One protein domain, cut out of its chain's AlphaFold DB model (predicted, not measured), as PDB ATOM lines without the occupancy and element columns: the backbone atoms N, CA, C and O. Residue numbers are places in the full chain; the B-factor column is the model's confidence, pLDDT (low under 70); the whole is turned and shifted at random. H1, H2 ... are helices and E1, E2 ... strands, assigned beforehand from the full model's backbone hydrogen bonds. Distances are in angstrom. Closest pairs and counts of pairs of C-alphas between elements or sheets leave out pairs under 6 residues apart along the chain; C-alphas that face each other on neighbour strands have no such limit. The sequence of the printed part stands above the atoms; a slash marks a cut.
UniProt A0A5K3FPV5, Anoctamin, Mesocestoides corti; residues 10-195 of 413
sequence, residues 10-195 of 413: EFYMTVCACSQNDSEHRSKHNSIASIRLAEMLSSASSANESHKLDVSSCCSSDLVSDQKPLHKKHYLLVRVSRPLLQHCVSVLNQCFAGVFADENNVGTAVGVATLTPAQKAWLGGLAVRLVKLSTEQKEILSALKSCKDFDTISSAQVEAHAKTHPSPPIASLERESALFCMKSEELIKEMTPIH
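Overview. This is residues 10 to 195 of the 413 residues of the protein "Anoctamin" of Mesocestoides corti (UniProt A0A5K3FPV5). A twisted sheet of four strands has three helices, H1, H5 and H8, over one face, while its other face is bare of named helices. H6 and H7 lie beyond H1 and H8 on the side away from the sheet, and H3 with H4 extends the body at one end of its longest axis. The printed part has 186 residues with eight named helices and four named strands, in the order E1 H1 E2 H2 E3 H3 H4 H5 H6 H7 H8 E4; the sheet runs E2 E3 E1 E4, antiparallel throughout. The class is mixed, helices and strands; the whole is compact, with a radius of gyration of the C-alphas of 17.5 A, and spans 55 by 36 by 26 A.

Along the chain. E1, residues 10 to 15, begins at C-alpha 10 (106.730, 141.178, 83.004) and is 16.4 A long. H1, residues 23 to 44, spans 30.8 A and ends at C-alpha 44 (114.449, 140.922, 66.859). E2 is residues 54 to 57, H2 residues 61 to 64, and E3 residues 74 to 80, 20.0 A. H3 is residues 82 to 96, 21.6 A, H4 residues 106 to 114, and H5 residues 117 to 130, 19.9 A. H6 is residues 135 to 145, 16.1 A, H7 residues 155 to 160, and H8 residues 178 to 184. E4, residues 188 to 193, ends at C-alpha 193 (109.397, 137.258, 86.500).

Arrangement. Across the antiparallel neighbour strands E2 and E3, N 56 and O 77 are within hydrogen-bond range at 2.9 A; across E3 and E1, also antiparallel neighbours, N 76 and O 13 are within range at 2.8 A; and across the antiparallel neighbours E1 and E4, N 12 and O 192 are within range at 2.9 A. H1, H5 and H8 on the same face make two layers, helices on one face of a sheet. H1 is over E2 and E3 at a height of 6.9 A, with the C-alphas of Ala 38 and Val 55 closest to each other at 5.3 A. H5 touches H8, about perpendicular at 79 degrees, with residues 128 to 129 alone; the closest C-alphas are those of Arg 129 and Leu 179, 6.1 A. H5 also touches H3, and H3 touches H4, closest at the C-alphas of Gln 86 and Ala 109, 6.1 A. H7 touches residues 36 to 43 of H1, closest at the C-alphas of Met 40 and Val 158, 6.0 A. H6 and H8 only just touch, with 3 pairs of C-alphas within 8 A, closest at Leu 141 and Met 182, 7.0 A. H2 touches H1, closest at the C-alphas of Ile 35 and Ser 61, 6.9 A. Every O i to N i+4 pair is within hydrogen-bond range in H1, H3, H5, H6, H7 and H8; H4 has 4 of 5, and H2 is too short for such a pair.

Size, cuts and confidence. The C-alphas of Asp 22 and Val 99 are the two farthest apart, 56.7 A. The printed part has no cut, and the link from H7 to H8, 17 residues, is long. Mean pLDDT of the printed part is 73.4; residues 45 to 51, 61 to 70, 91 to 111 and 155 to 176 are under 70.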
ATOM      1  N   GLU A  10     105.577 140.292  82.875       89.75
ATOM      2  CA  GLU A  10     106.730 141.178  83.004       89.75
ATOM      3  C   GLU A  10     107.931 140.437  83.589       89.75
ATOM      4  O   GLU A  10     107.816 139.665  84.547       89.75
ATOM      5  N   PHE A  11     109.108 140.711  83.037       90.88
ATOM      6  CA  PHE A  11     110.368 140.130  83.476       90.88
ATOM      7  C   PHE A  11     111.419 141.210  83.633       90.88
ATOM      8  O   PHE A  11     111.493 142.142  82.835       90.88
ATOM      9  N   TYR A  12     112.277 141.041  84.633       91.69
ATOM     10  CA  TYR A  12     113.462 141.866  84.786       91.69
ATOM     11  C   TYR A  12     114.716 141.056  84.467       91.69
ATOM     12  O   TYR A  12     114.810 139.868  84.787       91.69
ATOM     13  N   MET A  13     115.695 141.716  83.854       91.31
ATOM     14  CA  MET A  13     117.027 141.172  83.598       91.31
ATOM     15  C   MET A  13     118.075 142.176  84.067       91.31
ATOM     16  O   MET A  13     117.981 143.360  83.765       91.31
ATOM     17  N   THR A  14     119.093 141.732  84.804       91.06
ATOM     18  CA  THR A  14     120.200 142.619  85.212       91.06
ATOM     19  C   THR A  14     121.310 142.609  84.168       91.06
ATOM     20  O   THR A  14     121.777 141.532  83.797       91.06
ATOM     21  N   VAL A  15     121.765 143.797  83.762       90.19
ATOM     22  CA  VAL A  15     122.842 143.987  82.777       90.19
ATOM     23  C   VAL A  15     124.189 144.101  83.493       90.19
ATOM     24  O   VAL A  15     124.324 144.842  84.470       90.19
ATOM     25  N   CYS A  16     125.179 143.336  83.039       88.00
ATOM     26  CA  CYS A  16     126.517 143.218  83.626       88.00
ATOM     27  C   CYS A  16     127.600 143.078  82.539       88.00
ATOM     28  O   CYS A  16     128.419 142.173  82.598       88.00
ATOM     29  N   ALA A  17     127.623 143.988  81.567       84.62
ATOM     30  CA  ALA A  17     128.552 143.935  80.438       84.62
ATOM     31  C   ALA A  17     130.029 144.182  80.811       84.62
ATOM     32  O   ALA A  17     130.924 143.693  80.128       84.62
ATOM     33  N   CYS A  18     130.296 144.927  81.888       85.75
ATOM     34  CA  CYS A  18     131.655 145.307  82.281       85.75
ATOM     35  C   CYS A  18     132.169 144.527  83.502       85.75
ATOM     36  O   CYS A  18     131.541 144.538  84.567       85.75
ATOM     37  N   SER A  19     133.369 143.948  83.381       82.44
ATOM     38  CA  SER A  19     134.092 143.267  84.467       82.44
ATOM     39  C   SER A  19     135.145 144.141  85.165       82.44
ATOM     40  O   SER A  19     135.785 143.687  86.113       82.44
ATOM     41  N   GLN A  20     135.330 145.397  84.741       83.88
ATOM     42  CA  GLN A  20     136.318 146.287  85.353       83.88
ATOM     43  C   GLN A  20     135.935 146.719  86.780       83.88
ATOM     44  O   GLN A  20     134.760 146.824  87.158       83.88
ATOM     45  N   ASN A  21     136.969 147.014  87.575       82.44
ATOM     46  CA  ASN A  21     136.825 147.460  88.962       82.44
ATOM     47  C   ASN A  21     136.371 148.922  89.093       82.44
ATOM     48  O   ASN A  21     135.805 149.274  90.130       82.44
ATOM     49  N   ASP A  22     136.574 149.757  88.068       87.38
ATOM     50  CA  ASP A  22     136.119 151.146  88.094       87.38
ATOM     51  C   ASP A  22     134.586 151.224  88.046       87.38
ATOM     52  O   ASP A  22     133.928 150.804  87.092       87.38
ATOM     53  N   SER A  23     134.009 151.770  89.117       84.12
ATOM     54  CA  SER A  23     132.566 151.880  89.287       84.12
ATOM     55  C   SER A  23     131.906 152.874  88.330       84.12
ATOM     56  O   SER A  23     130.743 152.658  87.977       84.12
ATOM     57  N   GLU A  24     132.610 153.931  87.905       84.81
ATOM     58  CA  GLU A  24     132.054 154.925  86.981       84.81
ATOM     59  C   GLU A  24     132.051 154.381  85.554       84.81
ATOM     60  O   GLU A  24     130.992 154.356  84.916       84.81
ATOM     61  N   HIS A  25     133.186 153.837  85.101       85.75
ATOM     62  CA  HIS A  25     133.284 153.143  83.818       85.75
ATOM     63  C   HIS A  25     132.272 151.996  83.711       85.75
ATOM     64  O   HIS A  25     131.495 151.946  82.759       85.75
ATOM     65  N   ARG A  26     132.185 151.127  84.731       86.44
ATOM     66  CA  ARG A  26     131.218 150.019  84.755       86.44
ATOM     67  C   ARG A  26     129.775 150.501  84.657       86.44
ATOM     68  O   ARG A  26     128.965 149.862  83.990       86.44
ATOM     69  N   SER A  27     129.431 151.603  85.325       86.69
ATOM     70  CA  SER A  27     128.075 152.149  85.252       86.69
ATOM     71  C   SER A  27     127.766 152.714  83.862       86.69
ATOM     72  O   SER A  27     126.690 152.446  83.338       86.69
ATOM     73  N   LYS A  28     128.713 153.432  83.240       86.31
ATOM     74  CA  LYS A  28     128.563 153.981  81.882       86.31
ATOM     75  C   LYS A  28     128.480 152.881  80.817       86.31
ATOM     76  O   LYS A  28     127.658 152.948  79.909       86.31
ATOM     77  N   HIS A  29     129.301 151.840  80.934       87.44
ATOM     78  CA  HIS A  29     129.274 150.702  80.015       87.44
ATOM     79  C   HIS A  29     127.954 149.933  80.134       87.44
ATOM     80  O   HIS A  29     127.273 149.708  79.136       87.44
ATOM     81  N   ASN A  30     127.523 149.622  81.360       89.31
ATOM     82  CA  ASN A  30     126.260 148.920  81.583       89.31
ATOM     83  C   ASN A  30     125.029 149.739  81.157       89.31
ATOM     84  O   ASN A  30     124.048 149.136  80.722       89.31
ATOM     85  N   SER A  31     125.056 151.077  81.243       88.25
ATOM     86  CA  SER A  31     123.947 151.910  80.761       88.25
ATOM     87  C   SER A  31     123.809 151.840  79.242       88.25
ATOM     88  O   SER A  31     122.711 151.593  78.748       88.25
ATOM     89  N   ILE A  32     124.916 151.979  78.502       87.44
ATOM     90  CA  ILE A  32     124.917 151.883  77.033       87.44
ATOM     91  C   ILE A  32     124.527 150.471  76.592       87.44
ATOM     92  O   ILE A  32     123.658 150.317  75.734       87.44
ATOM     93  N   ALA A  33     125.089 149.444  77.237       88.00
ATOM     94  CA  ALA A  33     124.711 148.063  76.980       88.00
ATOM     95  C   ALA A  33     123.213 147.837  77.218       88.00
ATOM     96  O   ALA A  33     122.558 147.221  76.389       88.00
ATOM     97  N   SER A  34     122.629 148.382  78.291       89.06
ATOM     98  CA  SER A  34     121.188 148.236  78.536       89.06
ATOM     99  C   SER A  34     120.330 148.843  77.419       89.06
ATOM    100  O   SER A  34     119.376 148.212  76.984       89.06
ATOM    101  N   ILE A  35     120.692 150.015  76.893       87.88
ATOM    102  CA  ILE A  35     119.938 150.667  75.812       87.88
ATOM    103  C   ILE A  35     120.021 149.830  74.532       87.88
ATOM    104  O   ILE A  35     118.998 149.473  73.954       87.88
ATOM    105  N   ARG A  36     121.237 149.442  74.130       87.38
ATOM    106  CA  ARG A  36     121.461 148.675  72.895       87.38
ATOM    107  C   ARG A  36     120.818 147.295  72.946       87.38
ATOM    108  O   ARG A  36     120.215 146.864  71.970       87.38
ATOM    109  N   LEU A  37     120.875 146.618  74.093       88.19
ATOM    110  CA  LEU A  37     120.211 145.327  74.274       88.19
ATOM    111  C   LEU A  37     118.679 145.452  74.217       88.19
ATOM    112  O   LEU A  37     118.030 144.552  73.684       88.19
ATOM    113  N   ALA A  38     118.096 146.547  74.719       87.88
ATOM    114  CA  ALA A  38     116.657 146.800  74.606       87.88
ATOM    115  C   ALA A  38     116.221 147.030  73.148       87.88
ATOM    116  O   ALA A  38     115.243 146.431  72.699       87.88
ATOM    117  N   GLU A  39     116.979 147.830  72.393       86.25
ATOM    118  CA  GLU A  39     116.755 148.075  70.958       86.25
ATOM    119  C   GLU A  39     116.883 146.776  70.140       86.25
ATOM    120  O   GLU A  39     116.031 146.465  69.303       86.25
ATOM    121  N   MET A  40     117.907 145.962  70.426       83.31
ATOM    122  CA  MET A  40     118.136 144.672  69.765       83.31
ATOM    123  C   MET A  40     117.005 143.675  70.021       83.31
ATOM    124  O   MET A  40     116.508 143.052  69.087       83.31
ATOM    125  N   LEU A  41     116.574 143.512  71.275       83.19
ATOM    126  CA  LEU A  41     115.495 142.576  71.605       83.19
ATOM    127  C   LEU A  41     114.148 143.030  71.041       83.19
ATOM    128  O   LEU A  41     113.377 142.205  70.553       83.19
ATOM    129  N   SER A  42     113.888 144.338  71.072       83.25
ATOM    130  CA  SER A  42     112.685 144.906  70.474       83.25
ATOM    131  C   SER A  42     112.674 144.646  68.966       83.25
ATOM    132  O   SER A  42     111.691 144.124  68.444       83.25
ATOM    133  N   SER A  43     113.768 144.937  68.255       78.06
ATOM    134  CA  SER A  43     113.871 144.741  66.796       78.06
ATOM    135  C   SER A  43     113.880 143.272  66.354       78.06
ATOM    136  O   SER A  43     113.352 142.962  65.291       78.06
ATOM    137  N   ALA A  44     114.407 142.354  67.170       70.00
ATOM    138  CA  ALA A  44     114.449 140.922  66.859       70.00
ATOM    139  C   ALA A  44     113.073 140.217  66.922       70.00
ATOM    140  O   ALA A  44     112.918 139.095  66.438       70.00
ATOM    141  N   SER A  45     112.058 140.844  67.523       62.25
ATOM    142  CA  SER A  45     110.757 140.218  67.789       62.25
ATOM    143  C   SER A  45     109.723 140.381  66.652       62.25
ATOM    144  O   SER A  45     108.755 141.115  66.776       62.25
ATOM    145  N   SER A  46     109.890 139.614  65.566       57.06
ATOM    146  CA  SER A  46     108.930 139.397  64.450       57.06
ATOM    147  C   SER A  46     108.453 140.625  63.634       57.06
ATOM    148  O   SER A  46     108.581 141.776  64.033       57.06
ATOM    149  N   ALA A  47     107.898 140.355  62.443       45.06
ATOM    150  CA  ALA A  47     107.601 141.334  61.389       45.06
ATOM    151  C   ALA A  47     106.300 142.154  61.561       45.06
ATOM    152  O   ALA A  47     106.083 143.086  60.790       45.06
ATOM    153  N   ASN A  48     105.443 141.834  62.541       50.94
ATOM    154  CA  ASN A  48     104.162 142.520  62.772       50.94
ATOM    155  C   ASN A  48     104.202 143.358  64.061       50.94
ATOM    156  O   ASN A  48     104.489 142.828  65.135       50.94
ATOM    157  N   GLU A  49     103.830 144.643  63.978       54.72
ATOM    158  CA  GLU A  49     103.831 145.588  65.114       54.72
ATOM    159  C   GLU A  49     103.005 145.107  66.326       54.72
ATOM    160  O   GLU A  49     103.324 145.446  67.463       54.72
ATOM    161  N   SER A  50     101.985 144.266  66.115       53.59
ATOM    162  CA  SER A  50     101.112 143.726  67.168       53.59
ATOM    163  C   SER A  50     101.702 142.558  67.972       53.59
ATOM    164  O   SER A  50     101.163 142.226  69.029       53.59
ATOM    165  N   HIS A  51     102.785 141.926  67.505       64.62
ATOM    166  CA  HIS A  51     103.411 140.751  68.139       64.62
ATOM    167  C   HIS A  51     104.843 141.023  68.625       64.62
ATOM    168  O   HIS A  51     105.604 140.095  68.901       64.62
ATOM    169  N   LYS A  52     105.208 142.300  68.749       73.50
ATOM    170  CA  LYS A  52     106.528 142.729  69.206       73.50
ATOM    171  C   LYS A  52     106.662 142.582  70.727       73.50
ATOM    172  O   LYS A  52     105.712 142.824  71.476       73.50
ATOM    173  N   LEU A  53     107.848 142.194  71.187       80.88
ATOM    174  CA  LEU A  53     108.236 142.300  72.591       80.88
ATOM    175  C   LEU A  53     108.475 143.767  72.933       80.88
ATOM    176  O   LEU A  53     109.261 144.442  72.269       80.88
ATOM    177  N   ASP A  54     107.829 144.238  73.996       84.75
ATOM    178  CA  ASP A  54     108.095 145.561  74.550       84.75
ATOM    179  C   ASP A  54     109.272 145.444  75.523       84.75
ATOM    180  O   ASP A  54     109.148 144.872  76.610       84.75
ATOM    181  N   VAL A  55     110.446 145.919  75.106       86.88
ATOM    182  CA  VAL A  55     111.652 145.907  75.937       86.88
ATOM    183  C   VAL A  55     112.076 147.331  76.227       86.88
ATOM    184  O   VAL A  55     112.430 148.093  75.333       86.88
ATOM    185  N   SER A  56     112.098 147.667  77.512       88.00
ATOM    186  CA  SER A  56     112.518 148.974  77.998       88.00
ATOM    187  C   SER A  56     113.797 148.850  78.821       88.00
ATOM    188  O   SER A  56     113.942 147.968  79.674       88.00
ATOM    189  N   SER A  57     114.757 149.728  78.551       89.00
ATOM    190  CA  SER A  57     115.952 149.887  79.373       89.00
ATOM    191  C   SER A  57     115.676 150.839  80.530       89.00
ATOM    192  O   SER A  57     114.893 151.779  80.426       89.00
ATOM    193  N   CYS A  58     116.374 150.635  81.644       85.19
ATOM    194  CA  CYS A  58     116.336 151.555  82.780       85.19
ATOM    195  C   CYS A  58     116.863 152.970  82.454       85.19
ATOM    196  O   CYS A  58     116.564 153.922  83.170       85.19
ATOM    197  N   CYS A  59     117.667 153.108  81.394       81.38
ATOM    198  CA  CYS A  59     118.213 154.375  80.909       81.38
ATOM    199  C   CYS A  59     117.629 154.734  79.540       81.38
ATOM    200  O   CYS A  59     117.403 153.844  78.725       81.38
ATOM    201  N   SER A  60     117.446 156.026  79.274       75.62
ATOM    202  CA  SER A  60     117.059 156.554  77.957       75.62
ATOM    203  C   SER A  60     118.289 157.030  77.180       75.62
ATOM    204  O   SER A  60     119.247 157.512  77.789       75.62
ATOM    205  N   SER A  61     118.247 156.934  75.848       66.81
ATOM    206  CA  SER A  61     119.292 157.430  74.931       66.81
ATOM    207  C   SER A  61     119.715 158.867  75.237       66.81
ATOM    208  O   SER A  61     120.906 159.173  75.272       66.81
ATOM    209  N   ASP A  62     118.738 159.715  75.547       59.50
ATOM    210  CA  ASP A  62     118.909 161.164  75.680       59.50
ATOM    211  C   ASP A  62     119.655 161.558  76.966       59.50
ATOM    212  O   ASP A  62     120.217 162.643  77.065       59.50
ATOM    213  N   LEU A  63     119.703 160.658  77.954       54.94
ATOM    214  CA  LEU A  63     120.337 160.899  79.255       54.94
ATOM    215  C   LEU A  63     121.819 160.497  79.287       54.94
ATOM    216  O   LEU A  63     122.552 160.936  80.170       54.94
ATOM    217  N   VAL A  64     122.267 159.654  78.351       57.38
ATOM    218  CA  VAL A  64     123.614 159.051  78.377       57.38
ATOM    219  C   VAL A  64     124.646 159.870  77.596       57.38
ATOM    220  O   VAL A  64     125.842 159.728  77.850       57.38
ATOM    221  N   SER A  65     124.207 160.754  76.692       56.06
ATOM    222  CA  SER A  65     125.117 161.568  75.871       56.06
ATOM    223  C   SER A  65     125.867 162.637  76.678       56.06
ATOM    224  O   SER A  65     127.022 162.904  76.361       56.06
ATOM    225  N   ASP A  66     125.274 163.180  77.753       52.75
ATOM    226  CA  ASP A  66     125.826 164.356  78.453       52.75
ATOM    227  C   ASP A  66     125.912 164.245  79.995       52.75
ATOM    228  O   ASP A  66     126.536 165.097  80.631       52.75
ATOM    229  N   GLN A  67     125.336 163.216  80.644       58.16
ATOM    230  CA  GLN A  67     125.308 163.109  82.117       58.16
ATOM    231  C   GLN A  67     125.705 161.730  82.672       58.16
ATOM    232  O   GLN A  67     125.598 160.692  82.018       58.16
ATOM    233  N   LYS A  68     126.175 161.723  83.932       61.97
ATOM    234  CA  LYS A  68     126.443 160.495  84.698       61.97
ATOM    235  C   LYS A  68     125.145 159.680  84.848       61.97
ATOM    236  O   LYS A  68     124.096 160.263  85.112       61.97
ATOM    237  N   PRO A  69     125.204 158.339  84.752       66.50
ATOM    238  CA  PRO A  69     124.025 157.485  84.873       66.50
ATOM    239  C   PRO A  69     123.310 157.685  86.220       66.50
ATOM    240  O   PRO A  69     123.948 157.673  87.274       66.50
ATOM    241  N   LEU A  70     121.977 157.802  86.176       69.88
ATOM    242  CA  LEU A  70     121.100 158.080  87.329       69.88
ATOM    243  C   LEU A  70     121.186 157.028  88.448       69.88
ATOM    244  O   LEU A  70     120.908 157.317  89.611       69.88
ATOM    245  N   HIS A  71     121.578 155.797  88.116       80.44
ATOM    246  CA  HIS A  71     121.711 154.697  89.064       80.44
ATOM    247  C   HIS A  71     122.911 153.801  88.745       80.44
ATOM    248  O   HIS A  71     123.337 153.662  87.599       80.44
ATOM    249  N   LYS A  72     123.441 153.137  89.781       76.31
ATOM    250  CA  LYS A  72     124.631 152.268  89.689       76.31
ATOM    251  C   LYS A  72     124.350 150.861  89.147       76.31
ATOM    252  O   LYS A  72     125.287 150.162  88.770       76.31
ATOM    253  N   LYS A  73     123.092 150.409  89.176       83.75
ATOM    254  CA  LYS A  73     122.670 149.078  88.713       83.75
ATOM    255  C   LYS A  73     121.716 149.251  87.541       83.75
ATOM    256  O   LYS A  73     120.726 149.954  87.686       83.75
ATOM    257  N   HIS A  74     122.018 148.589  86.430       89.19
ATOM    258  CA  HIS A  74     121.266 148.702  85.182       89.19
ATOM    259  C   HIS A  74     120.486 147.418  84.912       89.19
ATOM    260  O   HIS A  74     120.958 146.317  85.215       89.19
ATOM    261  N   TYR A  75     119.281 147.564  84.377       90.56
ATOM    262  CA  TYR A  75     118.371 146.458  84.122       90.56
ATOM    263  C   TYR A  75     117.532 146.700  82.866       90.56
ATOM    264  O   TYR A  75     117.369 147.828  82.403       90.56
ATOM    265  N   LEU A  76     117.005 145.604  82.335       91.38
ATOM    266  CA  LEU A  76     116.028 145.572  81.256       91.38
ATOM    267  C   LEU A  76     114.700 145.105  81.834       91.38
ATOM    268  O   LEU A  76     114.669 144.157  82.627       91.38
ATOM    269  N   LEU A  77     113.625 145.754  81.415       91.31
ATOM    270  CA  LEU A  77     112.259 145.339  81.672       91.31
ATOM    271  C   LEU A  77     111.675 144.821  80.358       91.31
ATOM    272  O   LEU A  77     111.554 145.565  79.388       91.31
ATOM    273  N   VAL A  78     111.332 143.537  80.339       90.62
ATOM    274  CA  VAL A  78     110.734 142.857  79.190       90.62
ATOM    275  C   VAL A  78     109.265 142.621  79.501       90.62
ATOM    276  O   VAL A  78     108.950 141.891  80.443       90.62
ATOM    277  N   ARG A  79     108.373 143.221  78.715       90.12
ATOM    278  CA  ARG A  79     106.931 143.007  78.795       90.12
ATOM    279  C   ARG A  79     106.459 142.181  77.610       90.12
ATOM    280  O   ARG A  79     106.724 142.485  76.447       90.12
ATOM    281  N   VAL A  80     105.734 141.119  77.926       87.56
ATOM    282  CA  VAL A  80     105.077 140.268  76.940       87.56
ATOM    283  C   VAL A  80     103.608 140.651  76.912       87.56
ATOM    284  O   VAL A  80     102.868 140.396  77.866       87.56
ATOM    285  N   SER A  81     103.204 141.279  75.811       85.19
ATOM    286  CA  SER A  81     101.846 141.763  75.603       85.19
ATOM    287  C   SER A  81     100.853 140.604  75.438       85.19
ATOM    288  O   SER A  81     101.196 139.493  75.016       85.19
ATOM    289  N   ARG A  82      99.577 140.864  75.737       82.25
ATOM    290  CA  ARG A  82      98.482 139.903  75.527       82.25
ATOM    291  C   ARG A  82      98.434 139.292  74.108       82.25
ATOM    292  O   ARG A  82      98.282 138.071  74.033       82.25
ATOM    293  N   PRO A  83      98.542 140.059  73.002       79.50
ATOM    294  CA  PRO A  83      98.512 139.484  71.653       79.50
ATOM    295  C   PRO A  83      99.705 138.563  71.372       79.50
ATOM    296  O   PRO A  83      99.553 137.556  70.682       79.50
ATOM    297  N   LEU A  84     100.878 138.838  71.950       78.38
ATOM    298  CA  LEU A  84     102.031 137.947  71.837       78.38
ATOM    299  C   LEU A  84     101.812 136.634  72.603       78.38
ATOM    300  O   LEU A  84     102.079 135.563  72.067       78.38
ATOM    301  N   LEU A  85     101.235 136.685  73.810       79.69
ATOM    302  CA  LEU A  85     100.852 135.472  74.547       79.69
ATOM    303  C   LEU A  85      99.828 134.628  73.768       79.69
ATOM    304  O   LEU A  85      99.941 133.405  73.724       79.69
ATOM    305  N   GLN A  86      98.849 135.268  73.123       79.56
ATOM    306  CA  GLN A  86      97.869 134.587  72.266       79.56
ATOM    307  C   GLN A  86      98.532 133.918  71.063       79.56
ATOM    308  O   GLN A  86      98.233 132.759  70.776       79.56
ATOM    309  N   HIS A  87      99.468 134.609  70.414       75.88
ATOM    310  CA  HIS A  87     100.240 134.043  69.314       75.88
ATOM    311  C   HIS A  87     101.071 132.839  69.772       75.88
ATOM    312  O   HIS A  87     100.996 131.786  69.152       75.88
ATOM    313  N   CYS A  88     101.772 132.923  70.909       75.00
ATOM    314  CA  CYS A  88     102.529 131.791  71.450       75.00
ATOM    315  C   CYS A  88     101.645 130.577  71.763       75.00
ATOM    316  O   CYS A  88     102.049 129.450  71.497       75.00
ATOM    317  N   VAL A  89     100.435 130.782  72.292       75.62
ATOM    318  CA  VAL A  89      99.470 129.687  72.489       75.62
ATOM    319  C   VAL A  89      99.007 129.107  71.156       75.62
ATOM    320  O   VAL A  89      98.892 127.891  71.041       75.62
ATOM    321  N   SER A  90      98.761 129.948  70.151       71.00
ATOM    322  CA  SER A  90      98.400 129.487  68.808       71.00
ATOM    323  C   SER A  90      99.514 128.650  68.190       71.00
ATOM    324  O   SER A  90      99.245 127.557  67.713       71.00
ATOM    325  N   VAL A  91     100.763 129.116  68.265       68.50
ATOM    326  CA  VAL A  91     101.948 128.390  67.784       68.50
ATOM    327  C   VAL A  91     102.098 127.065  68.519       68.50
ATOM    328  O   VAL A  91     102.267 126.038  67.874       68.50
ATOM    329  N   LEU A  92     101.965 127.056  69.851       68.88
ATOM    330  CA  LEU A  92     101.961 125.812  70.619       68.88
ATOM    331  C   LEU A  92     100.865 124.875  70.102       68.88
ATOM    332  O   LEU A  92     101.152 123.750  69.734       68.88
ATOM    333  N   ASN A  93      99.626 125.338  69.974       67.19
ATOM    334  CA  ASN A  93      98.530 124.482  69.521       67.19
ATOM    335  C   ASN A  93      98.677 124.009  68.058       67.19
ATOM    336  O   ASN A  93      98.331 122.867  67.770       67.19
ATOM    337  N   GLN A  94      99.215 124.832  67.151       60.94
ATOM    338  CA  GLN A  94      99.443 124.500  65.735       60.94
ATOM    339  C   GLN A  94     100.639 123.561  65.528       60.94
ATOM    340  O   GLN A  94     100.571 122.657  64.701       60.94
ATOM    341  N   CYS A  95     101.724 123.714  66.293       54.09
ATOM    342  CA  CYS A  95     102.860 122.789  66.243       54.09
ATOM    343  C   CYS A  95     102.485 121.361  66.691       54.09
ATOM    344  O   CYS A  95     103.213 120.425  66.369       54.09
ATOM    345  N   PHE A  96     101.362 121.177  67.401       51.25
ATOM    346  CA  PHE A  96     100.887 119.862  67.870       51.25
ATOM    347  C   PHE A  96      99.614 119.362  67.182       51.25
ATOM    348  O   PHE A  96      99.282 118.184  67.318       51.25
ATOM    349  N   ALA A  97      98.928 120.206  66.410       42.06
ATOM    350  CA  ALA A  97      97.825 119.821  65.543       42.06
ATOM    351  C   ALA A  97      98.217 120.157  64.102       42.06
ATOM    352  O   ALA A  97      98.079 121.295  63.662       42.06
ATOM    353  N   GLY A  98      98.738 119.170  63.368       39.47
ATOM    354  CA  GLY A  98      98.936 119.328  61.931       39.47
ATOM    355  C   GLY A  98      97.643 119.847  61.291       39.47
ATOM    356  O   GLY A  98      96.588 119.257  61.509       39.47
ATOM    357  N   VAL A  99      97.773 120.920  60.502       35.09
ATOM    358  CA  VAL A  99      96.737 121.697  59.786       35.09
ATOM    359  C   VAL A  99      96.362 123.031  60.458       35.09
ATOM    360  O   VAL A  99      95.904 123.099  61.593       35.09
ATOM    361  N   PHE A 100      96.559 124.098  59.670       36.62
ATOM    362  CA  PHE A 100      96.247 125.511  59.899       36.62
ATOM    363  C   PHE A 100      95.004 125.753  60.771       36.62
ATOM    364  O   PHE A 100      93.877 125.517  60.340       36.62
ATOM    365  N   ALA A 101      95.211 126.300  61.970       35.25
ATOM    366  CA  ALA A 101      94.151 126.944  62.736       35.25
ATOM    367  C   ALA A 101      94.251 128.460  62.526       35.25
ATOM    368  O   ALA A 101      95.283 129.046  62.846       35.25
ATOM    369  N   ASP A 102      93.193 129.065  61.984       39.47
ATOM    370  CA  ASP A 102      93.066 130.503  61.723       39.47
ATOM    371  C   ASP A 102      93.557 131.378  62.891       39.47
ATOM    372  O   ASP A 102      93.158 131.189  64.045       39.47
ATOM    373  N   GLU A 103      94.356 132.400  62.565       43.47
ATOM    374  CA  GLU A 103      94.933 133.391  63.492       43.47
ATOM    375  C   GLU A 103      93.881 134.170  64.315       43.47
ATOM    376  O   GLU A 103      94.217 134.800  65.315       43.47
ATOM    377  N   ASN A 104      92.594 134.078  63.954       45.34
ATOM    378  CA  ASN A 104      91.480 134.811  64.565       45.34
ATOM    379  C   ASN A 104      90.558 133.958  65.452       45.34
ATOM    380  O   ASN A 104      89.403 134.324  65.689       45.34
ATOM    381  N   ASN A 105      91.022 132.816  65.961       52.44
ATOM    382  CA  ASN A 105      90.171 131.972  66.792       52.44
ATOM    383  C   ASN A 105      89.874 132.649  68.152       52.44
ATOM    384  O   ASN A 105      90.711 132.691  69.056       52.44
ATOM    385  N   VAL A 106      88.653 133.173  68.311       51.03
ATOM    386  CA  VAL A 106      88.130 133.821  69.535       51.03
ATOM    387  C   VAL A 106      88.354 132.947  70.784       51.03
ATOM    388  O   VAL A 106      88.572 133.471  71.881       51.03
ATOM    389  N   GLY A 107      88.401 131.619  70.619       55.78
ATOM    390  CA  GLY A 107      88.727 130.659  71.678       55.78
ATOM    391  C   GLY A 107      90.124 130.833  72.289       55.78
ATOM    392  O   GLY A 107      90.276 130.701  73.503       55.78
ATOM    393  N   THR A 108      91.136 131.215  71.505       59.56
ATOM    394  CA  THR A 108      92.515 131.425  71.988       59.56
ATOM    395  C   THR A 108      92.617 132.696  72.835       59.56
ATOM    396  O   THR A 108      93.293 132.728  73.866       59.56
ATOM    397  N   ALA A 109      91.884 133.746  72.451       53.19
ATOM    398  CA  ALA A 109      91.882 135.032  73.144       53.19
ATOM    399  C   ALA A 109      91.156 135.001  74.499       53.19
ATOM    400  O   ALA A 109      91.617 135.632  75.462       53.19
ATOM    401  N   VAL A 110      90.048 134.253  74.566       56.75
ATOM    402  CA  VAL A 110      89.336 133.920  75.810       56.75
ATOM    403  C   VAL A 110      90.184 132.966  76.653       56.75
ATOM    404  O   VAL A 110      90.317 133.163  77.859       56.75
ATOM    405  N   GLY A 111      90.856 132.010  76.011       67.69
ATOM    406  CA  GLY A 111      91.752 131.066  76.661       67.69
ATOM    407  C   GLY A 111      92.872 131.728  77.467       67.69
ATOM    408  O   GLY A 111      93.007 131.468  78.663       67.69
ATOM    409  N   VAL A 112      93.631 132.652  76.873       71.88
ATOM    410  CA  VAL A 112      94.738 133.340  77.573       71.88
ATOM    411  C   VAL A 112      94.265 134.131  78.801       71.88
ATOM    412  O   VAL A 112      95.004 134.259  79.778       71.88
ATOM    413  N   ALA A 113      93.023 134.628  78.804       71.94
ATOM    414  CA  ALA A 113      92.465 135.322  79.964       71.94
ATOM    415  C   ALA A 113      92.242 134.382  81.164       71.94
ATOM    416  O   ALA A 113      92.404 134.818  82.302       71.94
ATOM    417  N   THR A 114      91.934 133.105  80.907       78.56
ATOM    418  CA  THR A 114      91.703 132.077  81.940       78.56
ATOM    419  C   THR A 114      92.981 131.508  82.559       78.56
ATOM    420  O   THR A 114      92.912 130.824  83.579       78.56
ATOM    421  N   LEU A 115      94.150 131.791  81.972       81.94
ATOM    422  CA  LEU A 115      95.434 131.333  82.500       81.94
ATOM    423  C   LEU A 115      95.736 131.974  83.857       81.94
ATOM    424  O   LEU A 115      95.504 133.170  84.073       81.94
ATOM    425  N   THR A 116      96.325 131.187  84.755       85.38
ATOM    426  CA  THR A 116      96.824 131.709  86.032       85.38
ATOM    427  C   THR A 116      98.009 132.663  85.800       85.38
ATOM    428  O   THR A 116      98.712 132.525  84.792       85.38
ATOM    429  N   PRO A 117      98.286 133.624  86.702       86.62
ATOM    430  CA  PRO A 117      99.464 134.488  86.598       86.62
ATOM    431  C   PRO A 117     100.766 133.707  86.404       86.62
ATOM    432  O   PRO A 117     101.597 134.081  85.582       86.62
ATOM    433  N   ALA A 118     100.914 132.569  87.086       84.19
ATOM    434  CA  ALA A 118     102.080 131.712  86.922       84.19
ATOM    435  C   ALA A 118     102.162 131.054  85.537       84.19
ATOM    436  O   ALA A 118     103.242 130.985  84.953       84.19
ATOM    437  N   GLN A 119     101.035 130.597  84.982       84.75
ATOM    438  CA  GLN A 119     100.983 130.045  83.624       84.75
ATOM    439  C   GLN A 119     101.288 131.122  82.573       84.75
ATOM    440  O   GLN A 119     102.016 130.855  81.618       84.75
ATOM    441  N   LYS A 120     100.813 132.358  82.779       86.00
ATOM    442  CA  LYS A 120     101.165 133.517  81.939       86.00
ATOM    443  C   LYS A 120     102.653 133.849  82.024       86.00
ATOM    444  O   LYS A 120     103.282 134.051  80.993       86.00
ATOM    445  N   ALA A 121     103.235 133.851  83.225       86.88
ATOM    446  CA  ALA A 121     104.669 134.061  83.417       86.88
ATOM    447  C   ALA A 121     105.506 132.940  82.776       86.88
ATOM    448  O   ALA A 121     106.550 133.203  82.185       86.88
ATOM    449  N   TRP A 122     105.046 131.690  82.835       84.56
ATOM    450  CA  TRP A 122     105.701 130.585  82.138       84.56
ATOM    451  C   TRP A 122     105.663 130.777  80.615       84.56
ATOM    452  O   TRP A 122     106.706 130.715  79.963       84.56
ATOM    453  N   LEU A 123     104.488 131.092  80.063       81.44
ATOM    454  CA  LEU A 123     104.282 131.316  78.633       81.44
ATOM    455  C   LEU A 123     105.052 132.541  78.115       81.44
ATOM    456  O   LEU A 123     105.675 132.477  77.061       81.44
ATOM    457  N   GLY A 124     105.072 133.640  78.871       83.94
ATOM    458  CA  GLY A 124     105.877 134.817  78.543       83.94
ATOM    459  C   GLY A 124     107.376 134.519  78.597       83.94
ATOM    460  O   GLY A 124     108.129 134.938  77.724       83.94
ATOM    461  N   GLY A 125     107.808 133.710  79.568       82.44
ATOM    462  CA  GLY A 125     109.187 133.239  79.645       82.44
ATOM    463  C   GLY A 125     109.564 132.336  78.471       82.44
ATOM    464  O   GLY A 125     110.722 132.321  78.061       82.44
ATOM    465  N   LEU A 126     108.610 131.579  77.926       78.50
ATOM    466  CA  LEU A 126     108.801 130.835  76.686       78.50
ATOM    467  C   LEU A 126     108.925 131.796  75.501       78.50
ATOM    468  O   LEU A 126     109.917 131.716  74.789       78.50
ATOM    469  N   ALA A 127     108.002 132.750  75.346       80.06
ATOM    470  CA  ALA A 127     108.010 133.732  74.256       80.06
ATOM    471  C   ALA A 127     109.367 134.442  74.106       80.06
ATOM    472  O   ALA A 127     109.911 134.510  73.009       80.06
ATOM    473  N   VAL A 128     109.963 134.887  75.218       81.56
ATOM    474  CA  VAL A 128     111.285 135.541  75.215       81.56
ATOM    475  C   VAL A 128     112.413 134.582  74.810       81.56
ATOM    476  O   VAL A 128     113.357 134.998  74.143       81.56
ATOM    477  N   ARG A 129     112.329 133.295  75.175       78.31
ATOM    478  CA  ARG A 129     113.309 132.272  74.763       78.31
ATOM    479  C   ARG A 129     113.187 131.889  73.288       78.31
ATOM    480  O   ARG A 129     114.171 131.444  72.713       78.31
ATOM    481  N   LEU A 130     112.015 132.068  72.678       73.69
ATOM    482  CA  LEU A 130     111.806 131.789  71.253       73.69
ATOM    483  C   LEU A 130     112.399 132.879  70.338       73.69
ATOM    484  O   LEU A 130     112.550 132.644  69.141       73.69
ATOM    485  N   VAL A 131     112.748 134.056  70.873       78.19
ATOM    486  CA  VAL A 131     113.358 135.152  70.099       78.19
ATOM    487  C   VAL A 131     114.749 134.752  69.639       78.19
ATOM    488  O   VAL A 131     115.586 134.386  70.463       78.19
ATOM    489  N   LYS A 132     115.024 134.897  68.343       74.50
ATOM    490  CA  LYS A 132     116.334 134.626  67.748       74.50
ATOM    491  C   LYS A 132     117.076 135.909  67.412       74.50
ATOM    492  O   LYS A 132     116.454 136.888  67.017       74.50
ATOM    493  N   LEU A 133     118.404 135.870  67.510       74.06
ATOM    494  CA  LEU A 133     119.271 136.926  66.980       74.06
ATOM    495  C   LEU A 133     119.867 136.516  65.635       74.06
ATOM    496  O   LEU A 133     120.304 135.371  65.470       74.06
ATOM    497  N   SER A 134     119.942 137.470  64.704       75.56
ATOM    498  CA  SER A 134     120.684 137.303  63.451       75.56
ATOM    499  C   SER A 134     122.185 137.132  63.724       75.56
ATOM    500  O   SER A 134     122.691 137.471  64.798       75.56
ATOM    501  N   THR A 135     122.931 136.583  62.763       75.88
ATOM    502  CA  THR A 135     124.395 136.443  62.876       75.88
ATOM    503  C   THR A 135     125.083 137.789  63.100       75.88
ATOM    504  O   THR A 135     125.973 137.875  63.939       75.88
ATOM    505  N   GLU A 136     124.605 138.846  62.445       76.69
ATOM    506  CA  GLU A 136     125.121 140.214  62.581       76.69
ATOM    507  C   GLU A 136     124.847 140.785  63.986       76.69
ATOM    508  O   GLU A 136     125.725 141.369  64.619       76.69
ATOM    509  N   GLN A 137     123.662 140.531  64.551       79.88
ATOM    510  CA  GLN A 137     123.343 140.921  65.929       79.88
ATOM    511  C   GLN A 137     124.237 140.222  66.967       79.88
ATOM    512  O   GLN A 137     124.558 140.805  68.003       79.88
ATOM    513  N   LYS A 138     124.682 138.986  66.709       81.12
ATOM    514  CA  LYS A 138     125.615 138.278  67.605       81.12
ATOM    515  C   LYS A 138     127.001 138.926  67.624       81.12
ATOM    516  O   LYS A 138     127.625 138.979  68.682       81.12
ATOM    517  N   GLU A 139     127.460 139.473  66.501       81.94
ATOM    518  CA  GLU A 139     128.710 140.243  66.457       81.94
ATOM    519  C   GLU A 139     128.594 141.524  67.294       81.94
ATOM    520  O   GLU A 139     129.488 141.820  68.090       81.94
ATOM    521  N   ILE A 140     127.449 142.214  67.228       83.19
ATOM    522  CA  ILE A 140     127.170 143.392  68.065       83.19
ATOM    523  C   ILE A 140     127.214 143.035  69.560       83.19
ATOM    524  O   ILE A 140     127.777 143.798  70.343       83.19
ATOM    525  N   LEU A 141     126.696 141.870  69.978       84.38
ATOM    526  CA  LEU A 141     126.819 141.414  71.374       84.38
ATOM    527  C   LEU A 141     128.287 141.286  71.805       84.38
ATOM    528  O   LEU A 141     128.651 141.728  72.895       84.38
ATOM    529  N   SER A 142     129.136 140.718  70.949       83.12
ATOM    530  CA  SER A 142     130.564 140.578  71.254       83.12
ATOM    531  C   SER A 142     131.265 141.940  71.370       83.12
ATOM    532  O   SER A 142     132.074 142.147  72.278       83.12
ATOM    533  N   ALA A 143     130.886 142.910  70.532       84.44
ATOM    534  CA  ALA A 143     131.385 144.280  70.606       84.44
ATOM    535  C   ALA A 143     130.879 145.009  71.865       84.44
ATOM    536  O   ALA A 143     131.647 145.709  72.521       84.44
ATOM    537  N   LEU A 144     129.626 144.777  72.278       84.50
ATOM    538  CA  LEU A 144     129.056 145.323  73.517       84.50
ATOM    539  C   LEU A 144     129.763 144.819  74.775       84.50
ATOM    540  O   LEU A 144     129.707 145.488  75.801       84.50
ATOM    541  N   LYS A 145     130.429 143.666  74.726       84.88
ATOM    542  CA  LYS A 145     131.261 143.166  75.827       84.88
ATOM    543  C   LYS A 145     132.615 143.874  75.899       84.88
ATOM    544  O   LYS A 145     133.180 144.026  76.983       84.88
ATOM    545  N   SER A 146     133.143 144.324  74.758       84.75
ATOM    546  CA  SER A 146     134.416 145.042  74.689       84.75
ATOM    547  C   SER A 146     134.308 146.383  75.415       84.75
ATOM    548  O   SER A 146     133.562 147.273  75.019       84.75
ATOM    549  N   CYS A 147     135.120 146.572  76.458       80.62
ATOM    550  CA  CYS A 147     135.225 147.854  77.164       80.62
ATOM    551  C   CYS A 147     135.873 148.968  76.314       80.62
ATOM    552  O   CYS A 147     136.018 150.082  76.808       80.62
ATOM    553  N   LYS A 148     136.319 148.676  75.083       79.81
ATOM    554  CA  LYS A 148     136.946 149.656  74.181       79.81
ATOM    555  C   LYS A 148     135.998 150.197  73.119       79.81
ATOM    556  O   LYS A 148     136.150 151.348  72.743       79.81
ATOM    557  N   ASP A 149     135.056 149.372  72.667       77.06
ATOM    558  CA  ASP A 149     134.272 149.643  71.455       77.06
ATOM    559  C   ASP A 149     132.778 149.868  71.756       77.06
ATOM    560  O   ASP A 149     132.001 150.193  70.860       77.06
ATOM    561  N   PHE A 150     132.351 149.714  73.018       76.75
ATOM    562  CA  PHE A 150     130.938 149.758  73.415       76.75
ATOM    563  C   PHE A 150     130.234 151.097  73.140       76.75
ATOM    564  O   PHE A 150     129.014 151.122  72.995       76.75
ATOM    565  N   ASP A 151     130.972 152.204  73.094       75.38
ATOM    566  CA  ASP A 151     130.466 153.555  72.841       75.38
ATOM    567  C   ASP A 151     130.331 153.881  71.346       75.38
ATOM    568  O   ASP A 151     129.557 154.765  70.979       75.38
ATOM    569  N   THR A 152     131.020 153.137  70.479       77.25
ATOM    570  CA  THR A 152     130.956 153.312  69.018       77.25
ATOM    571  C   THR A 152     129.704 152.701  68.379       77.25
ATOM    572  O   THR A 152     129.389 152.993  67.226       77.25
ATOM    573  N   ILE A 153     128.961 151.879  69.126       75.31
ATOM    574  CA  ILE A 153     127.780 151.163  68.636       75.31
ATOM    575  C   ILE A 153     126.574 152.111  68.604       75.31
ATOM    576  O   ILE A 153     126.087 152.581  69.642       75.31
ATOM    577  N   SER A 154     126.054 152.373  67.404       72.50
ATOM    578  CA  SER A 154     124.908 153.266  67.179       72.50
ATOM    579  C   SER A 154     123.565 152.523  67.113       72.50
ATOM    580  O   SER A 154     123.505 151.344  66.771       72.50
ATOM    581  N   SER A 155     122.469 153.235  67.405       67.00
ATOM    582  CA  SER A 155     121.090 152.713  67.319       67.00
ATOM    583  C   SER A 155     120.714 152.304  65.879       67.00
ATOM    584  O   SER A 155     120.136 151.246  65.650       67.00
ATOM    585  N   ALA A 156     121.167 153.071  64.877       56.44
ATOM    586  CA  ALA A 156     120.897 152.802  63.460       56.44
ATOM    587  C   ALA A 156     121.526 151.493  62.945       56.44
ATOM    588  O   ALA A 156     120.956 150.834  62.076       56.44
ATOM    589  N   GLN A 157     122.684 151.092  63.488       62.00
ATOM    590  CA  GLN A 157     123.277 149.788  63.183       62.00
ATOM    591  C   GLN A 157     122.396 148.662  63.735       62.00
ATOM    592  O   GLN A 157     122.115 147.707  63.029       62.00
ATOM    593  N   VAL A 158     121.870 148.799  64.953       60.62
ATOM    594  CA  VAL A 158     121.012 147.779  65.579       60.62
ATOM    595  C   VAL A 158     119.723 147.515  64.780       60.62
ATOM    596  O   VAL A 158     119.317 146.359  64.661       60.62
ATOM    597  N   GLU A 159     119.108 148.548  64.194       59.31
ATOM    598  CA  GLU A 159     117.854 148.426  63.429       59.31
ATOM    599  C   GLU A 159     118.034 147.941  61.977       59.31
ATOM    600  O   GLU A 159     117.190 147.202  61.465       59.31
ATOM    601  N   ALA A 160     119.123 148.317  61.295       51.38
ATOM    602  CA  ALA A 160     119.331 147.992  59.876       51.38
ATOM    603  C   ALA A 160     119.535 146.484  59.600       51.38
ATOM    604  O   ALA A 160     119.254 146.008  58.497       51.38
ATOM    605  N   HIS A 161     119.979 145.726  60.605       56.25
ATOM    606  CA  HIS A 161     120.387 144.317  60.508       56.25
ATOM    607  C   HIS A 161     119.242 143.294  60.739       56.25
ATOM    608  O   HIS A 161     119.488 142.111  60.982       56.25
ATOM    609  N   ALA A 162     117.974 143.727  60.666       51.28
ATOM    610  CA  ALA A 162     116.788 142.934  61.032       51.28
ATOM    611  C   ALA A 162     116.167 142.063  59.909       51.28
ATOM    612  O   ALA A 162     115.164 141.380  60.134       51.28
ATOM    613  N   LYS A 163     116.709 142.058  58.682       45.25
ATOM    614  CA  LYS A 163     116.117 141.286  57.569       45.25
ATOM    615  C   LYS A 163     116.436 139.790  57.701       45.25
ATOM    616  O   LYS A 163     117.577 139.394  57.497       45.25
ATOM    617  N   THR A 164     115.426 138.958  57.981       48.22
ATOM    618  CA  THR A 164     115.588 137.494  58.104       48.22
ATOM    619  C   THR A 164     114.740 136.710  57.090       48.22
ATOM    620  O   THR A 164     113.608 137.078  56.786       48.22
ATOM    621  N   HIS A 165     115.339 135.627  56.581       40.25
ATOM    622  CA  HIS A 165     114.834 134.591  55.665       40.25
ATOM    623  C   HIS A 165     113.826 133.602  56.315       40.25
ATOM    624  O   HIS A 165     113.641 133.643  57.532       40.25
ATOM    625  N   PRO A 166     113.175 132.700  55.534       38.44
ATOM    626  CA  PRO A 166     112.123 131.813  56.033       38.44
ATOM    627  C   PRO A 166     112.625 130.746  57.021       38.44
ATOM    628  O   PRO A 166     113.775 130.310  56.982       38.44
ATOM    629  N   SER A 167     111.708 130.324  57.891       39.19
ATOM    630  CA  SER A 167     111.858 129.470  59.077       39.19
ATOM    631  C   SER A 167     112.450 128.061  58.847       39.19
ATOM    632  O   SER A 167     111.872 127.292  58.076       39.19
ATOM    633  N   PRO A 168     113.504 127.660  59.590       44.03
ATOM    634  CA  PRO A 168     113.940 126.266  59.746       44.03
ATOM    635  C   PRO A 168     113.352 125.596  61.020       44.03
ATOM    636  O   PRO A 168     112.799 126.296  61.872       44.03
ATOM    637  N   PRO A 169     113.473 124.256  61.169       47.62
ATOM    638  CA  PRO A 169     112.799 123.467  62.210       47.62
ATOM    639  C   PRO A 169     113.212 123.801  63.653       47.62
ATOM    640  O   PRO A 169     114.290 124.328  63.935       47.62
ATOM    641  N   ILE A 170     112.325 123.439  64.580       48.09
ATOM    642  CA  ILE A 170     112.219 123.938  65.961       48.09
ATOM    643  C   ILE A 170     113.412 123.574  66.882       48.09
ATOM    644  O   ILE A 170     113.600 124.217  67.913       48.09
ATOM    645  N   ALA A 171     114.285 122.616  66.550       41.62
ATOM    646  CA  ALA A 171     115.432 122.290  67.419       41.62
ATOM    647  C   ALA A 171     116.694 123.138  67.222       41.62
ATOM    648  O   ALA A 171     117.597 123.067  68.057       41.62
ATOM    649  N   SER A 172     116.767 123.975  66.181       48.12
ATOM    650  CA  SER A 172     117.839 124.981  66.060       48.12
ATOM    651  C   SER A 172     117.613 126.204  66.965       48.12
ATOM    652  O   SER A 172     118.443 127.107  67.022       48.12
ATOM    653  N   LEU A 173     116.481 126.252  67.677       50.44
ATOM    654  CA  LEU A 173     115.930 127.480  68.244       50.44
ATOM    655  C   LEU A 173     116.663 128.007  69.492       50.44
ATOM    656  O   LEU A 173     116.820 129.214  69.635       50.44
ATOM    657  N   GLU A 174     117.174 127.124  70.356       49.31
ATOM    658  CA  GLU A 174     117.812 127.490  71.637       49.31
ATOM    659  C   GLU A 174     119.224 128.077  71.456       49.31
ATOM    660  O   GLU A 174     119.560 129.093  72.067       49.31
ATOM    661  N   ARG A 175     120.056 127.473  70.588       53.16
ATOM    662  CA  ARG A 175     121.445 127.917  70.326       53.16
ATOM    663  C   ARG A 175     121.497 129.270  69.598       53.16
ATOM    664  O   ARG A 175     122.537 129.924  69.550       53.16
ATOM    665  N   GLU A 176     120.363 129.675  69.036       59.66
ATOM    666  CA  GLU A 176     120.128 130.966  68.393       59.66
ATOM    667  C   GLU A 176     119.295 131.919  69.255       59.66
ATOM    668  O   GLU A 176     119.103 133.068  68.847       59.66
ATOM    669  N   SER A 177     118.817 131.475  70.426       73.56
ATOM    670  CA  SER A 177     117.961 132.299  71.270       73.56
ATOM    671  C   SER A 177     118.721 133.516  71.792       73.56
ATOM    672  O   SER A 177     119.856 133.423  72.270       73.56
ATOM    673  N   ALA A 178     118.074 134.675  71.725       78.88
ATOM    674  CA  ALA A 178     118.653 135.943  72.141       78.88
ATOM    675  C   ALA A 178     119.100 135.894  73.605       78.88
ATOM    676  O   ALA A 178     120.230 136.252  73.936       78.88
ATOM    677  N   LEU A 179     118.233 135.353  74.469       82.31
ATOM    678  CA  LEU A 179     118.499 135.183  75.892       82.31
ATOM    679  C   LEU A 179     119.767 134.355  76.146       82.31
ATOM    680  O   LEU A 179     120.579 134.717  77.001       82.31
ATOM    681  N   PHE A 180     119.933 133.243  75.425       78.81
ATOM    682  CA  PHE A 180     121.100 132.385  75.576       78.81
ATOM    683  C   PHE A 180     122.377 133.111  75.163       78.81
ATOM    684  O   PHE A 180     123.316 133.140  75.955       78.81
ATOM    685  N   CYS A 181     122.393 133.744  73.985       79.31
ATOM    686  CA  CYS A 181     123.559 134.478  73.490       79.31
ATOM    687  C   CYS A 181     123.980 135.608  74.444       79.31
ATOM    688  O   CYS A 181     125.159 135.776  74.746       79.31
ATOM    689  N   MET A 182     123.016 136.361  74.981       85.44
ATOM    690  CA  MET A 182     123.298 137.433  75.941       85.44
ATOM    691  C   MET A 182     123.857 136.895  77.265       85.44
ATOM    692  O   MET A 182     124.709 137.532  77.885       85.44
ATOM    693  N   LYS A 183     123.389 135.719  77.707       85.38
ATOM    694  CA  LYS A 183     123.865 135.068  78.932       85.38
ATOM    695  C   LYS A 183     125.232 134.412  78.748       85.38
ATOM    696  O   LYS A 183     126.057 134.499  79.652       85.38
ATOM    697  N   SER A 184     125.489 133.772  77.605       80.31
ATOM    698  CA  SER A 184     126.786 133.157  77.296       80.31
ATOM    699  C   SER A 184     127.894 134.196  77.181       80.31
ATOM    700  O   SER A 184     129.024 133.927  77.573       80.31
ATOM    701  N   GLU A 185     127.563 135.398  76.705       82.25
ATOM    702  CA  GLU A 185     128.498 136.522  76.681       82.25
ATOM    703  C   GLU A 185     128.663 137.225  78.036       82.25
ATOM    704  O   GLU A 185     129.485 138.132  78.142       82.25
ATOM    705  N   GLU A 186     127.946 136.788  79.076       84.62
ATOM    706  CA  GLU A 186     127.911 137.386  80.421       84.62
ATOM    707  C   GLU A 186     127.376 138.830  80.462       84.62
ATOM    708  O   GLU A 186     127.467 139.506  81.485       84.62
ATOM    709  N   LEU A 187     126.735 139.298  79.385       86.19
ATOM    710  CA  LEU A 187     126.130 140.633  79.310       86.19
ATOM    711  C   LEU A 187     124.908 140.762  80.224       86.19
ATOM    712  O   LEU A 187     124.605 141.850  80.719       86.19
ATOM    713  N   ILE A 188     124.202 139.653  80.449       87.81
ATOM    714  CA  ILE A 188     123.018 139.562  81.304       87.81
ATOM    715  C   ILE A 188     123.163 138.393  82.273       87.81
ATOM    716  O   ILE A 188     123.698 137.342  81.932       87.81
ATOM    717  N   LYS A 189     122.631 138.564  83.488       84.31
ATOM    718  CA  LYS A 189     122.551 137.494  84.490       84.31
ATOM    719  C   LYS A 189     121.404 136.510  84.228       84.31
ATOM    720  O   LYS A 189     121.528 135.564  83.453       84.31
ATOM    721  N   GLU A 190     120.295 136.687  84.936       83.50
ATOM    722  CA  GLU A 190     119.132 135.809  84.891       83.50
ATOM    723  C   GLU A 190     117.883 136.638  84.615       83.50
ATOM    724  O   GLU A 190     117.799 137.806  85.000       83.50
ATOM    725  N   MET A 191     116.949 136.015  83.902       87.56
ATOM    726  CA  MET A 191     115.626 136.546  83.627       87.56
ATOM    727  C   MET A 191     114.672 136.048  84.696       87.56
ATOM    728  O   MET A 191     114.509 134.843  84.885       87.56
ATOM    729  N   THR A 192     114.018 136.984  85.362       89.56
ATOM    730  CA  THR A 192     113.195 136.706  86.535       89.56
ATOM    731  C   THR A 192     111.842 137.391  86.387       89.56
ATOM    732  O   THR A 192     111.808 138.588  86.088       89.56
ATOM    733  N   PRO A 193     110.725 136.664  86.574       90.12
ATOM    734  CA  PRO A 193     109.397 137.258  86.500       90.12
ATOM    735  C   PRO A 193     109.212 138.275  87.628       90.12
ATOM    736  O   PRO A 193     109.635 138.049  88.765       90.12
ATOM    737  N   ILE A 194     108.579 139.401  87.314       90.00
ATOM    738  CA  ILE A 194     108.277 140.442  88.292       90.00
ATOM    739  C   ILE A 194     107.020 140.050  89.062       90.00
ATOM    740  O   ILE A 194     106.034 139.572  88.508       90.00
ATOM    741  N   HIS A 195     107.060 140.244  90.378       87.94
ATOM    742  CA  HIS A 195     105.919 139.973  91.239       87.94
ATOM    743  C   HIS A 195     104.937 141.142  91.252       87.94
ATOM    744  O   HIS A 195     105.316 142.265  91.585       87.94
TER     745      HIS A 195